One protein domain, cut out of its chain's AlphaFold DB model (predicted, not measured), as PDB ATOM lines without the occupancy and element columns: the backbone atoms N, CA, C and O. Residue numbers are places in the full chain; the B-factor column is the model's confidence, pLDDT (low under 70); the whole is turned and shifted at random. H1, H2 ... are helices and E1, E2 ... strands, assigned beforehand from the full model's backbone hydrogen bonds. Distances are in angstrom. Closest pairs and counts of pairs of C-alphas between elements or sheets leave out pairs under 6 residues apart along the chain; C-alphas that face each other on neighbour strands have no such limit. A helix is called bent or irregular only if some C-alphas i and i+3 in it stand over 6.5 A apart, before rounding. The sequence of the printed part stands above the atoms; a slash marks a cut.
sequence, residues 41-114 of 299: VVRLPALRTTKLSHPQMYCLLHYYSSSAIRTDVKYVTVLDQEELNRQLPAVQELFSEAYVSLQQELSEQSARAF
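What this domain is: This is residues 41 to 114 of the 299 residues of the protein "Predicted protein" of Phaeodactylum tricornutum (strain CCAP 1055/1) (UniProt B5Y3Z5). A long, kinked helix, H3, passes a small knot of two short helices, H1 and H2, and two short strands, E1 and E2, and its residues 95 to 114 stick out as a free arm. Residues 41 to 55, with no named element, form a long loop at the opposite end. The printed part has 74 residues, with E1, H1, H2, E2 and H3 in that order, and is mostly helix. It is extended, with a radius of gyration of the C-alphas of 17.5 A and spans of 54 by 34 by 16 A.

How they stand to each other: E1, residues 56 to 58, and E2, residues 76 to 78, are near each other, with 5 pairs of C-alphas within 10 A, but each pairs with no named strand. E1 and H1, residues 60 to 65, meet only through their tight link. H1 and H2, residues 67 to 70, are close but not clearly touching; their closest C-alphas, Tyr 63 and Ile 69, are 5.9 A apart. H1 touches H3, residues 81 to 114, through residues 84 to 91 of H3 alone; the closest C-alphas, Leu 61 and Val 91, are 6.5 A apart. They run the same way at a shallow tilt of 34.6 degrees, only just short of steep. H2 and H3 are apart. Every O i to N i+4 pair is within hydrogen-bond range in H1 and 28 of 30 in H3; H2 is too short for such a pair.

Where its parts are: E1 begins at C-alpha 56 (8.723, 36.444, 75.306) and is 6.6 A long; H1 is 8.8 A, H2 5.7 A and E2 6.8 A. H3 runs 47.3 A from C-alpha 81 (25.090, 38.664, 79.267) to C-alpha 114 (21.497, -8.180, 84.334). It has a kink of 35 degrees near residue 88 and is only just irregular: C-alphas 86 and 89 are 6.9 A apart.

The domain as a whole: The C-alphas farthest apart, Lys 51 and Phe 114, are 54.9 A from each other. The printed part has no cut, and the four links between named elements are tight. Residues 48 to 52 have pLDDT under 70.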
ATOM      1  N   VAL A  41      15.539  36.127  75.427       97.69
ATOM      2  CA  VAL A  41      14.306  36.462  74.713       97.69
ATOM      3  C   VAL A  41      14.088  35.457  73.600       97.69
ATOM      4  O   VAL A  41      14.988  35.182  72.809       97.69
ATOM      5  N   VAL A  42      12.869  34.933  73.527       96.94
ATOM      6  CA  VAL A  42      12.443  33.960  72.525       96.94
ATOM      7  C   VAL A  42      11.427  34.620  71.599       96.94
ATOM      8  O   VAL A  42      10.396  35.136  72.037       96.94
ATOM      9  N   ARG A  43      11.727  34.619  70.298       95.56
ATOM     10  CA  ARG A  43      10.886  35.180  69.234       95.56
ATOM     11  C   ARG A  43      10.285  34.055  68.407       95.56
ATOM     12  O   ARG A  43      10.881  33.620  67.427       95.56
ATOM     13  N   LEU A  44       9.104  33.584  68.790       89.69
ATOM     14  CA  LEU A  44       8.439  32.512  68.054       89.69
ATOM     15  C   LEU A  44       8.150  32.961  66.604       89.69
ATOM     16  O   LEU A  44       7.672  34.077  66.382       89.69
ATOM     17  N   PRO A  45       8.453  32.135  65.587       85.31
ATOM     18  CA  PRO A  45       8.047  32.442  64.227       85.31
ATOM     19  C   PRO A  45       6.521  32.417  64.160       85.31
ATOM     20  O   PRO A  45       5.892  31.441  64.566       85.31
ATOM     21  N   ALA A  46       5.918  33.485  63.635       79.81
ATOM     22  CA  ALA A  46       4.477  33.540  63.431       79.81
ATOM     23  C   ALA A  46       4.054  32.395  62.493       79.81
ATOM     24  O   ALA A  46       4.300  32.431  61.282       79.81
ATOM     25  N   LEU A  47       3.448  31.348  63.053       73.56
ATOM     26  CA  LEU A  47       2.937  30.224  62.280       73.56
ATOM     27  C   LEU A  47       1.689  30.685  61.518       73.56
ATOM     28  O   LEU A  47       0.597  30.732  62.065       73.56
ATOM     29  N   ARG A  48       1.919  31.072  60.258       59.03
ATOM     30  CA  ARG A  48       1.033  31.271  59.091       59.03
ATOM     31  C   ARG A  48      -0.340  31.944  59.208       59.03
ATOM     32  O   ARG A  48      -0.800  32.362  58.151       59.03
ATOM     33  N   THR A  49      -0.995  32.111  60.354       55.56
ATOM     34  CA  THR A  49      -2.391  32.590  60.327       55.56
ATOM     35  C   THR A  49      -2.778  33.700  61.285       55.56
ATOM     36  O   THR A  49      -3.721  34.397  60.945       55.56
ATOM     37  N   THR A  50      -2.091  34.001  62.390       52.75
ATOM     38  CA  THR A  50      -2.506  35.168  63.198       52.75
ATOM     39  C   THR A  50      -1.355  35.805  63.973       52.75
ATOM     40  O   THR A  50      -0.758  35.160  64.819       52.75
ATOM     41  N   LYS A  51      -1.109  37.093  63.674       62.75
ATOM     42  CA  LYS A  51      -0.342  38.119  64.419       62.75
ATOM     43  C   LYS A  51       1.115  37.766  64.798       62.75
ATOM     44  O   LYS A  51       1.443  36.657  65.194       62.75
ATOM     45  N   LEU A  52       2.027  38.739  64.673       64.62
ATOM     46  CA  LEU A  52       3.393  38.589  65.193       64.62
ATOM     47  C   LEU A  52       3.303  38.268  66.691       64.62
ATOM     48  O   LEU A  52       2.768  39.071  67.456       64.62
ATOM     49  N   SER A  53       3.801  37.103  67.106       79.25
ATOM     50  CA  SER A  53       3.886  36.768  68.524       79.25
ATOM     51  C   SER A  53       4.834  37.749  69.204       79.25
ATOM     52  O   SER A  53       5.960  37.951  68.739       79.25
ATOM     53  N   HIS A  54       4.369  38.360  70.291       90.56
ATOM     54  CA  HIS A  54       5.182  39.266  71.089       90.56
ATOM     55  C   HIS A  54       6.441  38.530  71.585       90.56
ATOM     56  O   HIS A  54       6.331  37.356  71.960       90.56
ATOM     57  N   PRO A  55       7.631  39.160  71.562       94.56
ATOM     58  CA  PRO A  55       8.835  38.556  72.119       94.56
ATOM     59  C   PRO A  55       8.595  38.181  73.584       94.56
ATOM     60  O   PRO A  55       8.136  39.004  74.374       94.56
ATOM     61  N   GLN A  56       8.891  36.935  73.942       95.50
ATOM     62  CA  GLN A  56       8.723  36.444  75.306       95.50
ATOM     63  C   GLN A  56      10.073  36.407  76.015       95.50
ATOM     64  O   GLN A  56      11.061  35.925  75.462       95.50
ATOM     65  N   MET A  57      10.110  36.925  77.237       97.19
ATOM     66  CA  MET A  57      11.338  37.143  77.999       97.19
ATOM     67  C   MET A  57      11.394  36.112  79.128       97.19
ATOM     68  O   MET A  57      10.445  35.982  79.898       97.19
ATOM     69  N   TYR A  58      12.474  35.344  79.228       97.88
ATOM     70  CA  TYR A  58      12.605  34.237  80.173       97.88
ATOM     71  C   TYR A  58      13.883  34.366  81.004       97.88
ATOM     72  O   TYR A  58      14.938  34.751  80.499       97.88
ATOM     73  N   CYS A  59      13.814  34.002  82.285       97.88
ATOM     74  CA  CYS A  59      15.014  33.649  83.042       97.88
ATOM     75  C   CYS A  59      15.523  32.274  82.573       97.88
ATOM     76  O   CYS A  59      14.758  31.489  82.003       97.88
ATOM     77  N   LEU A  60      16.789  31.944  82.842       97.62
ATOM     78  CA  LEU A  60      17.391  30.700  82.348       97.62
ATOM     79  C   LEU A  60      16.643  29.446  82.821       97.62
ATOM     80  O   LEU A  60      16.385  28.548  82.026       97.62
ATOM     81  N   LEU A  61      16.225  29.408  84.091       97.62
ATOM     82  CA  LEU A  61      15.497  28.264  84.649       97.62
ATOM     83  C   LEU A  61      14.199  27.959  83.874       97.62
ATOM     84  O   LEU A  61      13.993  26.831  83.435       97.62
ATOM     85  N   HIS A  62      13.354  28.972  83.649       97.88
ATOM     86  CA  HIS A  62      12.091  28.809  82.922       97.88
ATOM     87  C   HIS A  62      12.282  28.599  81.421       97.88
ATOM     88  O   HIS A  62      11.438  27.975  80.781       97.88
ATOM     89  N   TYR A  63      13.385  29.074  80.844       97.69
ATOM     90  CA  TYR A  63      13.734  28.733  79.470       97.69
ATOM     91  C   TYR A  63      13.943  27.217  79.311       97.69
ATOM     92  O   TYR A  63      13.356  26.625  78.407       97.69
ATOM     93  N   TYR A  64      14.691  26.580  80.220       97.00
ATOM     94  CA  TYR A  64      14.942  25.133  80.181       97.00
ATOM     95  C   TYR A  64      13.748  24.271  80.619       97.00
ATOM     96  O   TYR A  64      13.646  23.123  80.190       97.00
ATOM     97  N   SER A  65      12.845  24.797  81.455       95.62
ATOM     98  CA  SER A  65      11.676  24.044  81.934       95.62
ATOM     99  C   SER A  65      10.418  24.206  81.072       95.62
ATOM    100  O   SER A  65       9.486  23.412  81.196       95.62
ATOM    101  N   SER A  66      10.357  25.224  80.212       95.38
ATOM    102  CA  SER A  66       9.202  25.485  79.347       95.38
ATOM    103  C   SER A  66       9.367  24.871  77.957       95.38
ATOM    104  O   SER A  66      10.427  24.385  77.566       95.38
ATOM    105  N   SER A  67       8.303  24.925  77.152       94.62
ATOM    106  CA  SER A  67       8.356  24.528  75.741       94.62
ATOM    107  C   SER A  67       9.274  25.418  74.895       94.62
ATOM    108  O   SER A  67       9.605  25.031  73.774       94.62
ATOM    109  N   ALA A  68       9.729  26.563  75.421       94.50
ATOM    110  CA  ALA A  68      10.601  27.497  74.720       94.50
ATOM    111  C   ALA A  68      11.935  26.862  74.292       94.50
ATOM    112  O   ALA A  68      12.422  27.186  73.210       94.50
ATOM    113  N   ILE A  69      12.462  25.900  75.063       96.25
ATOM    114  CA  ILE A  69      13.686  25.149  74.733       96.25
ATOM    115  C   ILE A  69      13.593  24.379  73.406       96.25
ATOM    116  O   ILE A  69      14.604  24.070  72.784       96.25
ATOM    117  N   ARG A  70      12.374  24.053  72.958       95.25
ATOM    118  CA  ARG A  70      12.144  23.333  71.697       95.25
ATOM    119  C   ARG A  70      12.205  24.250  70.477       95.25
ATOM    120  O   ARG A  70      12.123  23.764  69.353       95.25
ATOM    121  N   THR A  71      12.290  25.561  70.687       94.12
ATOM    122  CA  THR A  71      12.399  26.543  69.610       94.12
ATOM    123  C   THR A  71      13.804  26.491  69.014       94.12
ATOM    124  O   THR A  71      14.778  26.327  69.746       94.12
ATOM    125  N   ASP A  72      13.933  26.664  67.695       95.38
ATOM    126  CA  ASP A  72      15.256  26.737  67.071       95.38
ATOM    127  C   ASP A  72      16.093  27.867  67.686       95.38
ATOM    128  O   ASP A  72      15.607  28.979  67.903       95.38
ATOM    129  N   VAL A  73      17.392  27.611  67.852       95.81
ATOM    130  CA  VAL A  73      18.370  28.555  68.428       95.81
ATOM    131  C   VAL A  73      18.373  29.911  67.704       95.81
ATOM    132  O   VAL A  73      18.643  30.940  68.308       95.81
ATOM    133  N   LYS A  74      17.994  29.943  66.418       96.12
ATOM    134  CA  LYS A  74      17.879  31.169  65.602       96.12
ATOM    135  C   LYS A  74      16.868  32.183  66.148       96.12
ATOM    136  O   LYS A  74      16.939  33.358  65.799       96.12
ATOM    137  N   TYR A  75      15.914  31.725  66.950       95.75
ATOM    138  CA  TYR A  75      14.848  32.537  67.531       95.75
ATOM    139  C   TYR A  75      15.120  32.929  68.985       95.75
ATOM    140  O   TYR A  75      14.289  33.601  69.596       95.75
ATOM    141  N   VAL A  76      16.257  32.510  69.541       97.50
ATOM    142  CA  VAL A  76      16.647  32.774  70.923       97.50
ATOM    143  C   VAL A  76      17.795  33.774  70.915       97.50
ATOM    144  O   VAL A  76      18.847  33.530  70.331       97.50
ATOM    145  N   THR A  77      17.592  34.916  71.560       97.69
ATOM    146  CA  THR A  77      18.607  35.963  71.708       97.69
ATOM    147  C   THR A  77      18.885  36.194  73.183       97.69
ATOM    148  O   THR A  77      17.946  36.332  73.968       97.69
ATOM    149  N   VAL A  78      20.160  36.256  73.563       97.56
ATOM    150  CA  VAL A  78      20.563  36.671  74.914       97.56
ATOM    151  C   VAL A  78      20.238  38.154  75.069       97.56
ATOM    152  O   VAL A  78      20.589  38.947  74.197       97.56
ATOM    153  N   LEU A  79      19.516  38.505  76.134       95.94
ATOM    154  CA  LEU A  79      19.134  39.890  76.417       95.94
ATOM    155  C   LEU A  79      20.225  40.612  77.200       95.94
ATOM    156  O   LEU A  79      20.629  41.704  76.819       95.94
ATOM    157  N   ASP A  80      20.704  39.971  78.264       95.06
ATOM    158  CA  ASP A  80      21.741  40.495  79.144       95.06
ATOM    159  C   ASP A  80      22.747  39.385  79.464       95.06
ATOM    160  O   ASP A  80      22.407  38.343  80.034       95.06
ATOM    161  N   GLN A  81      23.998  39.608  79.060       96.75
ATOM    162  CA  GLN A  81      25.090  38.664  79.267       96.75
ATOM    163  C   GLN A  81      25.492  38.576  80.745       96.75
ATOM    164  O   GLN A  81      25.900  37.503  81.194       96.75
ATOM    165  N   GLU A  82      25.376  39.663  81.513       96.38
ATOM    166  CA  GLU A  82      25.724  39.667  82.936       96.38
ATOM    167  C   GLU A  82      24.738  38.815  83.729       96.38
ATOM    168  O   GLU A  82      25.136  37.942  84.505       96.38
ATOM    169  N   GLU A  83      23.445  39.007  83.481       95.44
ATOM    170  CA  GLU A  83      22.405  38.254  84.168       95.44
ATOM    171  C   GLU A  83      22.355  36.785  83.715       95.44
ATOM    172  O   GLU A  83      22.125  35.893  84.535       95.44
ATOM    173  N   LEU A  84      22.679  36.501  82.444       97.25
ATOM    174  CA  LEU A  84      22.944  35.139  81.977       97.25
ATOM    175  C   LEU A  84      24.069  34.494  82.799       97.25
ATOM    176  O   LEU A  84      23.865  33.431  83.384       97.25
ATOM    177  N   ASN A  85      25.229  35.150  82.887       97.94
ATOM    178  CA  ASN A  85      26.393  34.652  83.626       97.94
ATOM    179  C   ASN A  85      26.101  34.482  85.124       97.94
ATOM    180  O   ASN A  85      26.646  33.582  85.759       97.94
ATOM    181  N   ARG A  86      25.222  35.309  85.695       97.69
ATOM    182  CA  ARG A  86      24.790  35.209  87.093       97.69
ATOM    183  C   ARG A  86      23.873  34.013  87.349       97.69
ATOM    184  O   ARG A  86      23.969  33.383  88.401       97.69
ATOM    185  N   GLN A  87      22.963  33.716  86.424       97.00
ATOM    186  CA  GLN A  87      22.001  32.616  86.560       97.00
ATOM    187  C   GLN A  87      22.592  31.254  86.162       97.00
ATOM    188  O   GLN A  87      22.131  30.222  86.653       97.00
ATOM    189  N   LEU A  88      23.618  31.243  85.307       97.31
ATOM    190  CA  LEU A  88      24.224  30.036  84.747       97.31
ATOM    191  C   LEU A  88      24.740  29.034  85.804       97.31
ATOM    192  O   LEU A  88      24.385  27.863  85.676       97.31
ATOM    193  N   PRO A  89      25.481  29.426  86.866       98.31
ATOM    194  CA  PRO A  89      26.026  28.468  87.831       98.31
ATOM    195  C   PRO A  89      24.943  27.674  88.566       98.31
ATOM    196  O   PRO A  89      25.048  26.459  88.692       98.31
ATOM    197  N   ALA A  90      23.859  28.338  88.979       96.31
ATOM    198  CA  ALA A  90      22.752  27.677  89.669       96.31
ATOM    199  C   ALA A  90      22.032  26.667  88.760       96.31
ATOM    200  O   ALA A  90      21.614  25.604  89.202       96.31
ATOM    201  N   VAL A  91      21.894  26.989  87.471       96.94
ATOM    202  CA  VAL A  91      21.300  26.069  86.493       96.94
ATOM    203  C   VAL A  91      22.245  24.897  86.208       96.94
ATOM    204  O   VAL A  91      21.789  23.761  86.137       96.94
ATOM    205  N   GLN A  92      23.553  25.137  86.103       97.50
ATOM    206  CA  GLN A  92      24.558  24.081  85.934       97.50
ATOM    207  C   GLN A  92      24.591  23.105  87.113       97.50
ATOM    208  O   GLN A  92      24.700  21.904  86.884       97.50
ATOM    209  N   GLU A  93      24.466  23.604  88.342       97.62
ATOM    210  CA  GLU A  93      24.375  22.783  89.553       97.62
ATOM    211  C   GLU A  93      23.134  21.875  89.528       97.62
ATOM    212  O   GLU A  93      23.245  20.670  89.734       97.62
ATOM    213  N   LEU A  94      21.967  22.412  89.155       96.69
ATOM    214  CA  LEU A  94      20.749  21.607  89.001       96.69
ATOM    215  C   LEU A  94      20.903  20.513  87.935       96.69
ATOM    216  O   LEU A  94      20.455  19.381  88.125       96.69
ATOM    217  N   PHE A  95      21.534  20.831  86.801       96.12
ATOM    218  CA  PHE A  95      21.769  19.846  85.745       96.12
ATOM    219  C   PHE A  95      22.811  18.796  86.135       96.12
ATOM    220  O   PHE A  95      22.656  17.640  85.743       96.12
ATOM    221  N   SER A  96      23.850  19.157  86.891       97.38
ATOM    222  CA  SER A  96      24.857  18.194  87.344       97.38
ATOM    223  C   SER A  96      24.283  17.234  88.388       97.38
ATOM    224  O   SER A  96      24.514  16.029  88.283       97.38
ATOM    225  N   GLU A  97      23.459  17.724  89.315       96.81
ATOM    226  CA  GLU A  97      22.725  16.890  90.273       96.81
ATOM    227  C   GLU A  97      21.777  15.919  89.551       96.81
ATOM    228  O   GLU A  97      21.841  14.703  89.760       96.81
ATOM    229  N   ALA A  98      20.953  16.433  88.630       96.69
ATOM    230  CA  ALA A  98      20.034  15.614  87.842       96.69
ATOM    231  C   ALA A  98      20.771  14.564  86.993       96.69
ATOM    232  O   ALA A  98      20.316  13.425  86.877       96.69
ATOM    233  N   TYR A  99      21.927  14.921  86.424       97.25
ATOM    234  CA  TYR A  99      22.755  14.009  85.639       97.25
ATOM    235  C   TYR A  99      23.304  12.854  86.486       97.25
ATOM    236  O   TYR A  99      23.181  11.694  86.091       97.25
ATOM    237  N   VAL A 100      23.862  13.146  87.666       97.75
ATOM    238  CA  VAL A 100      24.375  12.112  88.579       97.75
ATOM    239  C   VAL A 100      23.242  11.197  89.046       97.75
ATOM    240  O   VAL A 100      23.403   9.975  89.027       97.75
ATOM    241  N   SER A 101      22.082  11.763  89.390       97.38
ATOM    242  CA  SER A 101      20.897  10.983  89.761       97.38
ATOM    243  C   SER A 101      20.460  10.040  88.635       97.38
ATOM    244  O   SER A 101      20.199   8.863  88.881       97.38
ATOM    245  N   LEU A 102      20.412  10.526  87.392       97.81
ATOM    246  CA  LEU A 102      20.042   9.708  86.237       97.81
ATOM    247  C   LEU A 102      21.072   8.601  85.970       97.81
ATOM    248  O   LEU A 102      20.704   7.471  85.656       97.81
ATOM    249  N   GLN A 103      22.364   8.898  86.118       97.50
ATOM    250  CA  GLN A 103      23.428   7.908  85.960       97.50
ATOM    251  C   GLN A 103      23.311   6.785  87.001       97.50
ATOM    252  O   GLN A 103      23.465   5.610  86.655       97.50
ATOM    253  N   GLN A 104      22.995   7.126  88.252       97.75
ATOM    254  CA  GLN A 104      22.728   6.145  89.303       97.75
ATOM    255  C   GLN A 104      21.503   5.290  88.965       97.75
ATOM    256  O   GLN A 104      21.599   4.064  89.004       97.75
ATOM    257  N   GLU A 105      20.396   5.904  88.537       97.56
ATOM    258  CA  GLU A 105      19.182   5.177  88.152       97.56
ATOM    259  C   GLU A 105      19.437   4.208  86.987       97.56
ATOM    260  O   GLU A 105      19.051   3.041  87.053       97.56
ATOM    261  N   LEU A 106      20.148   4.642  85.941       96.31
ATOM    262  CA  LEU A 106      20.518   3.773  84.819       96.31
ATOM    263  C   LEU A 106      21.433   2.623  85.262       96.31
ATOM    264  O   LEU A 106      21.271   1.489  84.802       96.31
ATOM    265  N   SER A 107      22.376   2.879  86.173       95.81
ATOM    266  CA  SER A 107      23.250   1.835  86.720       95.81
ATOM    267  C   SER A 107      22.465   0.802  87.535       95.81
ATOM    268  O   SER A 107      22.670  -0.399  87.379       95.81
ATOM    269  N   GLU A 108      21.485   1.240  88.323       96.38
ATOM    270  CA  GLU A 108      20.640   0.349  89.106       96.38
ATOM    271  C   GLU A 108      19.684  -0.443  88.208       96.38
ATOM    272  O   GLU A 108      19.549  -1.659  88.357       96.38
ATOM    273  N   GLN A 109      19.037   0.214  87.243       92.88
ATOM    274  CA  GLN A 109      18.155  -0.456  86.291       92.88
ATOM    275  C   GLN A 109      18.915  -1.478  85.444       92.88
ATOM    276  O   GLN A 109      18.414  -2.583  85.231       92.88
ATOM    277  N   SER A 110      20.133  -1.151  85.004       90.75
ATOM    278  CA  SER A 110      20.983  -2.097  84.280       90.75
ATOM    279  C   SER A 110      21.416  -3.259  85.176       90.75
ATOM    280  O   SER A 110      21.226  -4.407  84.787       90.75
ATOM    281  N   ALA A 111      21.868  -3.012  86.411       91.56
ATOM    282  CA  ALA A 111      22.196  -4.069  87.370       91.56
ATOM    283  C   ALA A 111      20.996  -4.988  87.660       91.56
ATOM    284  O   ALA A 111      21.141  -6.213  87.682       91.56
ATOM    285  N   ARG A 112      19.789  -4.428  87.814       87.56
ATOM    286  CA  ARG A 112      18.538  -5.191  87.965       87.56
ATOM    287  C   ARG A 112      18.221  -6.009  86.711       87.56
ATOM    288  O   ARG A 112      17.807  -7.161  86.835       87.56
ATOM    289  N   ALA A 113      18.416  -5.446  85.520       85.50
ATOM    290  CA  ALA A 113      18.215  -6.153  84.258       85.50
ATOM    291  C   ALA A 113      19.201  -7.323  84.103       85.50
ATOM    292  O   ALA A 113      18.778  -8.434  83.797       85.50
ATOM    293  N   PHE A 114      20.487  -7.121  84.402       85.69
ATOM    294  CA  PHE A 114      21.497  -8.180  84.334       85.69
ATOM    295  C   PHE A 114      21.314  -9.244  85.416       85.69
ATOM    296  O   PHE A 114      21.480 -10.426  85.132       85.69
TER     297      PHE A 114